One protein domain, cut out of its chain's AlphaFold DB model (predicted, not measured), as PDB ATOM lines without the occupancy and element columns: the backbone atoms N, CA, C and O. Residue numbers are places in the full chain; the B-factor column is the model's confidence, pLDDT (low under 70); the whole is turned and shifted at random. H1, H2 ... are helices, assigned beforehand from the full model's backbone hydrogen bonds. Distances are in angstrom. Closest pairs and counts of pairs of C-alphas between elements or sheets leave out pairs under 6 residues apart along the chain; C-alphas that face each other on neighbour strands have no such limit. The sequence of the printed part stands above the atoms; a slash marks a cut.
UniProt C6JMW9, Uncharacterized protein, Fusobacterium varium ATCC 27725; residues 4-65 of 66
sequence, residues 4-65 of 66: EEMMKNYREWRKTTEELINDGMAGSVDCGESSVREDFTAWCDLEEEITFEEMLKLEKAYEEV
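This is residues 4 to 65 of the 66 residues of an uncharacterized protein of Fusobacterium varium ATCC 27725 (UniProt C6JMW9). One long helix, H1, makes the long axis, and two shorter helices, H2 and H3, pack on its first half from different sides, each set at a large angle to it and to the other. The second half of H1 reaches out beyond them, and the long link of residues 23 to 33 turns round at its end and folds back toward the start of H2. The printed part has 62 residues with three named helices, in the order H1, H2, H3, and no named strand; the class is all helix. The whole is compact, with a radius of gyration of the C-alphas of 11.0 A, and its outline is rounded, spanning 28 by 26 by 19 A.

H1, the longest helix, holds residues 4 to 22 and measures 27.0 A from first to last C-alpha. It begins at C-alpha 4 at (18.765, 24.722, 31.279) and ends at C-alpha 22 at (40.417, 16.551, 45.232). H2 holds residues 34 to 43 and measures 14.1 A. H3 holds residues 52 to 63 and measures 16.2 A, ending at C-alpha 63 at (21.836, 13.691, 41.636).

H1 touches both H2 and H3. With residues 7 to 11 alone it touches residues 58 to 62 of H3, and the closest C-alphas of the two helices, those of Met 7 and Leu 58, are 6.2 A apart. The lines of H1 and H3 are about perpendicular, at 79 degrees. With residues 9 to 13 alone H1 touches H2, and their closest C-alphas, those of Trp 13 and Phe 40, are 7.1 A apart. H1 and H2 run opposite ways at a steep tilt of 64 degrees. H2 and H3 are close but not clearly touching, with the C-alphas of Arg 37 and Phe 52 the closest at 7.3 A, and their lines are about perpendicular at 73 degrees. In H1, H2 and H3 every backbone O i to N i+4 pair is within hydrogen-bond range.

The two C-alphas farthest apart, those of Glu 4 and Gly 24, are 30.5 A apart, while the first and last printed C-alphas, those of Glu 4 and Val 65, are 13.8 A apart. The printed part has no cut. The link from H1 to H2 is long, with 11 residues, and the link from H2 to H3 is short, with 8 residues. The mean pLDDT of the printed part is 94.2, and residue 65 is the one printed residue under 70.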
ATOM      1  N   GLU A   4      17.827  25.637  31.938       89.88
ATOM      2  CA  GLU A   4      18.765  24.722  31.279       89.88
ATOM      3  C   GLU A   4      20.201  25.254  31.344       89.88
ATOM      4  O   GLU A   4      21.118  24.507  31.681       89.88
ATOM      5  N   GLU A   5      20.390  26.554  31.109       92.19
ATOM      6  CA  GLU A   5      21.689  27.219  31.264       92.19
ATOM      7  C   GLU A   5      22.177  27.169  32.716       92.19
ATOM      8  O   GLU A   5      23.333  26.833  32.957       92.19
ATOM      9  N   MET A   6      21.290  27.409  33.688       92.94
ATOM     10  CA  MET A   6      21.653  27.354  35.106       92.94
ATOM     11  C   MET A   6      22.058  25.941  35.542       92.94
ATOM     12  O   MET A   6      23.031  25.773  36.274       92.94
ATOM     13  N   MET A   7      21.374  24.909  35.038       94.44
ATOM     14  CA  MET A   7      21.748  23.515  35.294       94.44
ATOM     15  C   MET A   7      23.079  23.140  34.633       94.44
ATOM     16  O   MET A   7      23.862  22.381  35.207       94.44
ATOM     17  N   LYS A   8      23.353  23.663  33.433       94.88
ATOM     18  CA  LYS A   8      24.645  23.477  32.766       94.88
ATOM     19  C   LYS A   8      25.772  24.118  33.580       94.88
ATOM     20  O   LYS A   8      26.755  23.438  33.865       94.88
ATOM     21  N   ASN A   9      25.595  25.367  34.008       95.81
ATOM     22  CA  ASN A   9      26.567  26.063  34.848       95.81
ATOM     23  C   ASN A   9      26.787  25.331  36.173       95.81
ATOM     24  O   ASN A   9      27.928  25.175  36.585       95.81
ATOM     25  N   TYR A  10      25.722  24.820  36.800       96.12
ATOM     26  CA  TYR A  10      25.830  24.019  38.022       96.12
ATOM     27  C   TYR A  10      26.684  22.767  37.823       96.12
ATOM     28  O   TYR A  10      27.562  22.504  38.633       96.12
ATOM     29  N   ARG A  11      26.484  22.018  36.730       95.56
ATOM     30  CA  ARG A  11      27.295  20.824  36.417       95.56
ATOM     31  C   ARG A  11      28.770  21.164  36.217       95.56
ATOM     32  O   ARG A  11      29.629  20.458  36.736       95.56
ATOM     33  N   GLU A  12      29.058  22.221  35.459       96.31
ATOM     34  CA  GLU A  12      30.432  22.662  35.199       96.31
ATOM     35  C   GLU A  12      31.109  23.141  36.490       96.31
ATOM     36  O   GLU A  12      32.177  22.641  36.838       96.31
ATOM     37  N   TRP A  13      30.447  24.020  37.246       96.62
ATOM     38  CA  TRP A  13      30.929  24.510  38.536       96.62
ATOM     39  C   TRP A  13      31.145  23.380  39.548       96.62
ATOM     40  O   TRP A  13      32.197  23.330  40.187       96.62
ATOM     41  N   ARG A  14      30.184  22.453  39.676       95.50
ATOM     42  CA  ARG A  14      30.246  21.333  40.624       95.50
ATOM     43  C   ARG A  14      31.463  20.467  40.336       95.50
ATOM     44  O   ARG A  14      32.279  20.254  41.226       95.50
ATOM     45  N   LYS A  15      31.625  20.057  39.075       95.19
ATOM     46  CA  LYS A  15      32.756  19.240  38.639       95.19
ATOM     47  C   LYS A  15      34.092  19.945  38.874       95.19
ATOM     48  O   LYS A  15      35.000  19.344  39.434       95.19
ATOM     49  N   THR A  16      34.219  21.209  38.468       95.56
ATOM     50  CA  THR A  16      35.464  21.967  38.657       95.56
ATOM     51  C   THR A  16      35.794  22.144  40.137       95.56
ATOM     52  O   THR A  16      36.943  21.960  40.530       95.56
ATOM     53  N   THR A  17      34.805  22.449  40.974       94.75
ATOM     54  CA  THR A  17      35.011  22.604  42.420       94.75
ATOM     55  C   THR A  17      35.419  21.281  43.068       94.75
ATOM     56  O   THR A  17      36.366  21.252  43.851       94.75
ATOM     57  N   GLU A  18      34.784  20.167  42.702       95.19
ATOM     58  CA  GLU A  18      35.161  18.832  43.183       95.19
ATOM     59  C   GLU A  18      36.572  18.424  42.733       95.19
ATOM     60  O   GLU A  18      37.323  17.856  43.526       95.19
ATOM     61  N   GLU A  19      36.972  18.727  41.495       96.12
ATOM     62  CA  GLU A  19      38.343  18.509  41.010       96.12
ATOM     63  C   GLU A  19      39.360  19.321  41.832       96.12
ATOM     64  O   GLU A  19      40.360  18.767  42.287       96.12
ATOM     65  N   LEU A  20      39.077  20.597  42.116       94.50
ATOM     66  CA  LEU A  20      39.941  21.447  42.945       94.50
ATOM     67  C   LEU A  20      40.056  20.935  44.388       94.50
ATOM     68  O   LEU A  20      41.155  20.913  44.946       94.50
ATOM     69  N   ILE A  21      38.941  20.509  44.990       94.50
ATOM     70  CA  ILE A  21      38.925  19.924  46.339       94.50
ATOM     71  C   ILE A  21      39.754  18.633  46.371       94.50
ATOM     72  O   ILE A  21      40.551  18.434  47.289       94.50
ATOM     73  N   ASN A  22      39.621  17.776  45.353       94.62
ATOM     74  CA  ASN A  22      40.417  16.551  45.232       94.62
ATOM     75  C   ASN A  22      41.919  16.833  45.060       94.62
ATOM     76  O   ASN A  22      42.740  16.088  45.596       94.62
ATOM     77  N   ASP A  23      42.282  17.932  44.396       96.06
ATOM     78  CA  ASP A  23      43.666  18.411  44.273       96.06
ATOM     79  C   ASP A  23      44.209  19.059  45.569       96.06
ATOM     80  O   ASP A  23      45.360  19.503  45.624       96.06
ATOM     81  N   GLY A  24      43.414  19.073  46.645       93.81
ATOM     82  CA  GLY A  24      43.812  19.540  47.972       93.81
ATOM     83  C   GLY A  24      43.516  21.015  48.241       93.81
ATOM     84  O   GLY A  24      43.997  21.550  49.245       93.81
ATOM     85  N   MET A  25      42.740  21.683  47.381       93.38
ATOM     86  CA  MET A  25      42.226  23.021  47.681       93.38
ATOM     87  C   MET A  25      41.139  22.941  48.756       93.38
ATOM     88  O   MET A  25      40.312  22.032  48.771       93.38
ATOM     89  N   ALA A  26      41.121  23.919  49.658       89.06
ATOM     90  CA  ALA A  26      40.016  24.065  50.594       89.06
ATOM     91  C   ALA A  26      38.780  24.582  49.845       89.06
ATOM     92  O   ALA A  26      38.865  25.583  49.135       89.06
ATOM     93  N   GLY A  27      37.643  23.918  50.025       90.56
ATOM     94  CA  GLY A  27      36.378  24.292  49.407       90.56
ATOM     95  C   GLY A  27      35.255  23.370  49.862       90.56
ATOM     96  O   GLY A  27      35.497  22.358  50.523       90.56
ATOM     97  N   SER A  28      34.031  23.732  49.500       93.94
ATOM     98  CA  SER A  28      32.838  22.922  49.720       93.94
ATOM     99  C   SER A  28      31.935  23.029  48.501       93.94
ATOM    100  O   SER A  28      32.039  23.952  47.695       93.94
ATOM    101  N   VAL A  29      31.063  22.047  48.366       94.38
ATOM    102  CA  VAL A  29      30.001  22.019  47.361       94.38
ATOM    103  C   VAL A  29      28.629  21.848  48.019       94.38
ATOM    104  O   VAL A  29      27.635  21.688  47.321       94.38
ATOM    105  N   ASP A  30      28.566  21.892  49.355       94.38
ATOM    106  CA  ASP A  30      27.326  21.817  50.128       94.38
ATOM    107  C   ASP A  30      26.524  23.116  49.972       94.38
ATOM    108  O   ASP A  30      26.912  24.172  50.479       94.38
ATOM    109  N   CYS A  31      25.381  23.046  49.287       94.06
ATOM    110  CA  CYS A  31      24.526  24.211  49.061       94.06
ATOM    111  C   CYS A  31      23.948  24.831  50.352       94.06
ATOM    112  O   CYS A  31      23.466  25.974  50.333       94.06
ATOM    113  N   GLY A  32      24.003  24.119  51.484       94.31
ATOM    114  CA  GLY A  32      23.665  24.635  52.809       94.31
ATOM    115  C   GLY A  32      24.621  25.728  53.299       94.31
ATOM    116  O   GLY A  32      24.200  26.623  54.042       94.31
ATOM    117  N   GLU A  33      25.871  25.729  52.839       96.06
ATOM    118  CA  GLU A  33      26.863  26.752  53.174       96.06
ATOM    119  C   GLU A  33      26.630  28.037  52.363       96.06
ATOM    120  O   GLU A  33      26.464  28.004  51.145       96.06
ATOM    121  N   SER A  34      26.617  29.203  53.022       95.19
ATOM    122  CA  SER A  34      26.425  30.481  52.315       95.19
ATOM    123  C   SER A  34      27.567  30.794  51.357       95.19
ATOM    124  O   SER A  34      27.306  31.203  50.235       95.19
ATOM    125  N   SER A  35      28.809  30.499  51.748       95.44
ATOM    126  CA  SER A  35      29.989  30.669  50.893       95.44
ATOM    127  C   SER A  35      29.875  29.894  49.581       95.44
ATOM    128  O   SER A  35      30.237  30.410  48.535       95.44
ATOM    129  N   VAL A  36      29.299  28.690  49.610       96.69
ATOM    130  CA  VAL A  36      29.090  27.873  48.407       96.69
ATOM    131  C   VAL A  36      28.074  28.519  47.461       96.69
ATOM    132  O   VAL A  36      28.253  28.507  46.241       96.69
ATOM    133  N   ARG A  37      27.013  29.125  48.008       96.75
ATOM    134  CA  ARG A  37      26.022  29.861  47.210       96.75
ATOM    135  C   ARG A  37      26.589  31.158  46.652       96.75
ATOM    136  O   ARG A  37      26.318  31.471  45.494       96.75
ATOM    137  N   GLU A  38      27.391  31.880  47.430       96.81
ATOM    138  CA  GLU A  38      28.127  33.065  46.978       96.81
ATOM    139  C   GLU A  38      29.090  32.711  45.831       96.81
ATOM    140  O   GLU A  38      29.063  33.362  44.785       96.81
ATOM    141  N   ASP A  39      29.861  31.628  45.968       96.50
ATOM    142  CA  ASP A  39      30.791  31.149  44.939       96.50
ATOM    143  C   ASP A  39      30.059  30.773  43.645       96.50
ATOM    144  O   ASP A  39      30.475  31.159  42.548       96.50
ATOM    145  N   PHE A  40      28.936  30.056  43.747       96.94
ATOM    146  CA  PHE A  40      28.136  29.700  42.575       96.94
ATOM    147  C   PHE A  40      27.471  30.920  41.922       96.94
ATOM    148  O   PHE A  40      27.394  31.015  40.694       96.94
ATOM    149  N   THR A  41      27.012  31.871  42.734       96.88
ATOM    150  CA  THR A  41      26.455  33.152  42.276       96.88
ATOM    151  C   THR A  41      27.493  33.929  41.476       96.88
ATOM    152  O   THR A  41      27.197  34.373  40.365       96.88
ATOM    153  N   ALA A  42      28.719  34.025  41.996       96.62
ATOM    154  CA  ALA A  42      29.841  34.661  41.316       96.62
ATOM    155  C   ALA A  42      30.233  33.914  40.032       96.62
ATOM    156  O   ALA A  42      30.480  34.545  39.007       96.62
ATOM    157  N   TRP A  43      30.233  32.575  40.052       95.56
ATOM    158  CA  TRP A  43      30.484  31.750  38.864       95.56
ATOM    159  C   TRP A  43      29.480  32.025  37.739       95.56
ATOM    160  O   TRP A  43      29.849  32.079  36.566       95.56
ATOM    161  N   CYS A  44      28.206  32.195  38.091       94.88
ATOM    162  CA  CYS A  44      27.128  32.435  37.137       94.88
ATOM    163  C   CYS A  44      26.914  33.917  36.788       94.88
ATOM    164  O   CYS A  44      26.020  34.194  35.988       94.88
ATOM    165  N   ASP A  45      27.692  34.835  37.373       95.25
ATOM    166  CA  ASP A  45      27.525  36.292  37.246       95.25
ATOM    167  C   ASP A  45      26.071  36.733  37.522       95.25
ATOM    168  O   ASP A  45      25.443  37.464  36.754       95.25
ATOM    169  N   LEU A  46      25.490  36.196  38.601       94.31
ATOM    170  CA  LEU A  46      24.130  36.528  39.023       94.31
ATOM    171  C   LEU A  46      24.083  37.896  39.714       94.31
ATOM    172  O   LEU A  46      24.950  38.229  40.517       94.31
ATOM    173  N   GLU A  47      23.016  38.659  39.454       94.06
ATOM    174  CA  GLU A  47      22.783  39.953  40.114       94.06
ATOM    175  C   GLU A  47      22.467  39.810  41.615       94.06
ATOM    176  O   GLU A  47      22.787  40.702  42.398       94.06
ATOM    177  N   GLU A  48      21.856  38.693  42.018       95.06
ATOM    178  CA  GLU A  48      21.507  38.372  43.405       95.06
ATOM    179  C   GLU A  48      22.022  36.976  43.777       95.06
ATOM    180  O   GLU A  48      22.057  36.084  42.925       95.06
ATOM    181  N   GLU A  49      22.397  36.782  45.049       96.62
ATOM    182  CA  GLU A  49      22.808  35.468  45.562       96.62
ATOM    183  C   GLU A  49      21.699  34.439  45.339       96.62
ATOM    184  O   GLU A  49      20.543  34.660  45.714       96.62
ATOM    185  N   ILE A  50      22.062  33.292  44.761       96.25
ATOM    186  CA  ILE A  50      21.135  32.176  44.619       96.25
ATOM    187  C   ILE A  50      20.613  31.754  45.994       96.25
ATOM    188  O   ILE A  50      21.368  31.566  46.952       96.25
ATOM    189  N   THR A  51      19.306  31.549  46.109       96.75
ATOM    190  CA  THR A  51      18.754  31.066  47.374       96.75
ATOM    191  C   THR A  51      19.123  29.600  47.609       96.75
ATOM    192  O   THR A  51      19.319  28.821  46.673       96.75
ATOM    193  N   PHE A  52      19.139  29.180  48.878       96.75
ATOM    194  CA  PHE A  52      19.295  27.764  49.229       96.75
ATOM    195  C   PHE A  52      18.282  26.874  48.497       96.75
ATOM    196  O   PHE A  52      18.651  25.843  47.948       96.75
ATOM    197  N   GLU A  53      17.011  27.279  48.431       96.81
ATOM    198  CA  GLU A  53      15.975  26.482  47.768       96.81
ATOM    199  C   GLU A  53      16.201  26.333  46.260       96.81
ATOM    200  O   GLU A  53      15.851  25.302  45.681       96.81
ATOM    201  N   GLU A  54      16.743  27.357  45.603       95.06
ATOM    202  CA  GLU A  54      17.070  27.307  44.180       95.06
ATOM    203  C   GLU A  54      18.283  26.422  43.920       95.06
ATOM    204  O   GLU A  54      18.207  25.548  43.054       95.06
ATOM    205  N   MET A  55      19.356  26.576  44.700       95.94
ATOM    206  CA  MET A  55      20.549  25.746  44.547       95.94
ATOM    207  C   MET A  55      20.273  24.282  44.911       95.94
ATOM    208  O   MET A  55      20.688  23.387  44.182       95.94
ATOM    209  N   LEU A  56      19.454  24.016  45.934       96.06
ATOM    210  CA  LEU A  56      19.019  22.663  46.296       96.06
ATOM    211  C   LEU A  56      18.230  21.977  45.168       96.06
ATOM    212  O   LEU A  56      18.302  20.760  45.004       96.06
ATOM    213  N   LYS A  57      17.455  22.727  44.370       95.25
ATOM    214  CA  LYS A  57      16.777  22.161  43.187       95.25
ATOM    215  C   LYS A  57      17.778  21.760  42.106       95.25
ATOM    216  O   LYS A  57      17.523  20.777  41.413       95.25
ATOM    217  N   LEU A  58      18.865  22.515  41.945       95.12
ATOM    218  CA  LEU A  58      19.952  22.165  41.028       95.12
ATOM    219  C   LEU A  58      20.701  20.932  41.536       95.12
ATOM    220  O   LEU A  58      20.926  20.015  40.757       95.12
ATOM    221  N   GLU A  59      20.992  20.871  42.837       94.62
ATOM    222  CA  GLU A  59      21.646  19.728  43.478       94.62
ATOM    223  C   GLU A  59      20.841  18.437  43.294       94.62
ATOM    224  O   GLU A  59      21.345  17.470  42.737       94.62
ATOM    225  N   LYS A  60      19.542  18.451  43.612       93.94
ATOM    226  CA  LYS A  60      18.667  17.289  43.387       93.94
ATOM    227  C   LYS A  60      18.602  16.880  41.917       93.94
ATOM    228  O   LYS A  60      18.678  15.702  41.600       93.94
ATOM    229  N   ALA A  61      18.484  17.849  41.010       91.75
ATOM    230  CA  ALA A  61      18.444  17.568  39.575       91.75
ATOM    231  C   ALA A  61      19.792  17.068  39.021       91.75
ATOM    232  O   ALA A  61      19.821  16.434  37.966       91.75
ATOM    233  N   TYR A  62      20.903  17.381  39.689       90.44
ATOM    234  CA  TYR A  62      22.215  16.811  39.401       90.44
ATOM    235  C   TYR A  62      22.256  15.339  39.823       90.44
ATOM    236  O   TYR A  62      22.566  14.490  38.992       90.44
ATOM    237  N   GLU A  63      21.856  15.044  41.062       88.44
ATOM    238  CA  GLU A  63      21.836  13.691  41.636       88.44
ATOM    239  C   GLU A  63      20.840  12.742  40.953       88.44
ATOM    240  O   GLU A  63      21.085  11.547  40.886       88.44
ATOM    241  N   GLU A  64      19.720  13.238  40.418       84.12
ATOM    242  CA  GLU A  64      18.749  12.399  39.695       84.12
ATOM    243  C   GLU A  64      19.251  11.910  38.320       84.12
ATOM    244  O   GLU A  64      18.600  11.071  37.692       84.12
ATOM    245  N   VAL A  65      20.363  12.454  37.814       68.38
ATOM    246  CA  VAL A  65      20.898  12.152  36.473       68.38
ATOM    247  C   VAL A  65      22.197  11.328  36.519       68.38
ATOM    248  O   VAL A  65      22.593  10.804  35.476       68.38
TER     249      VAL A  65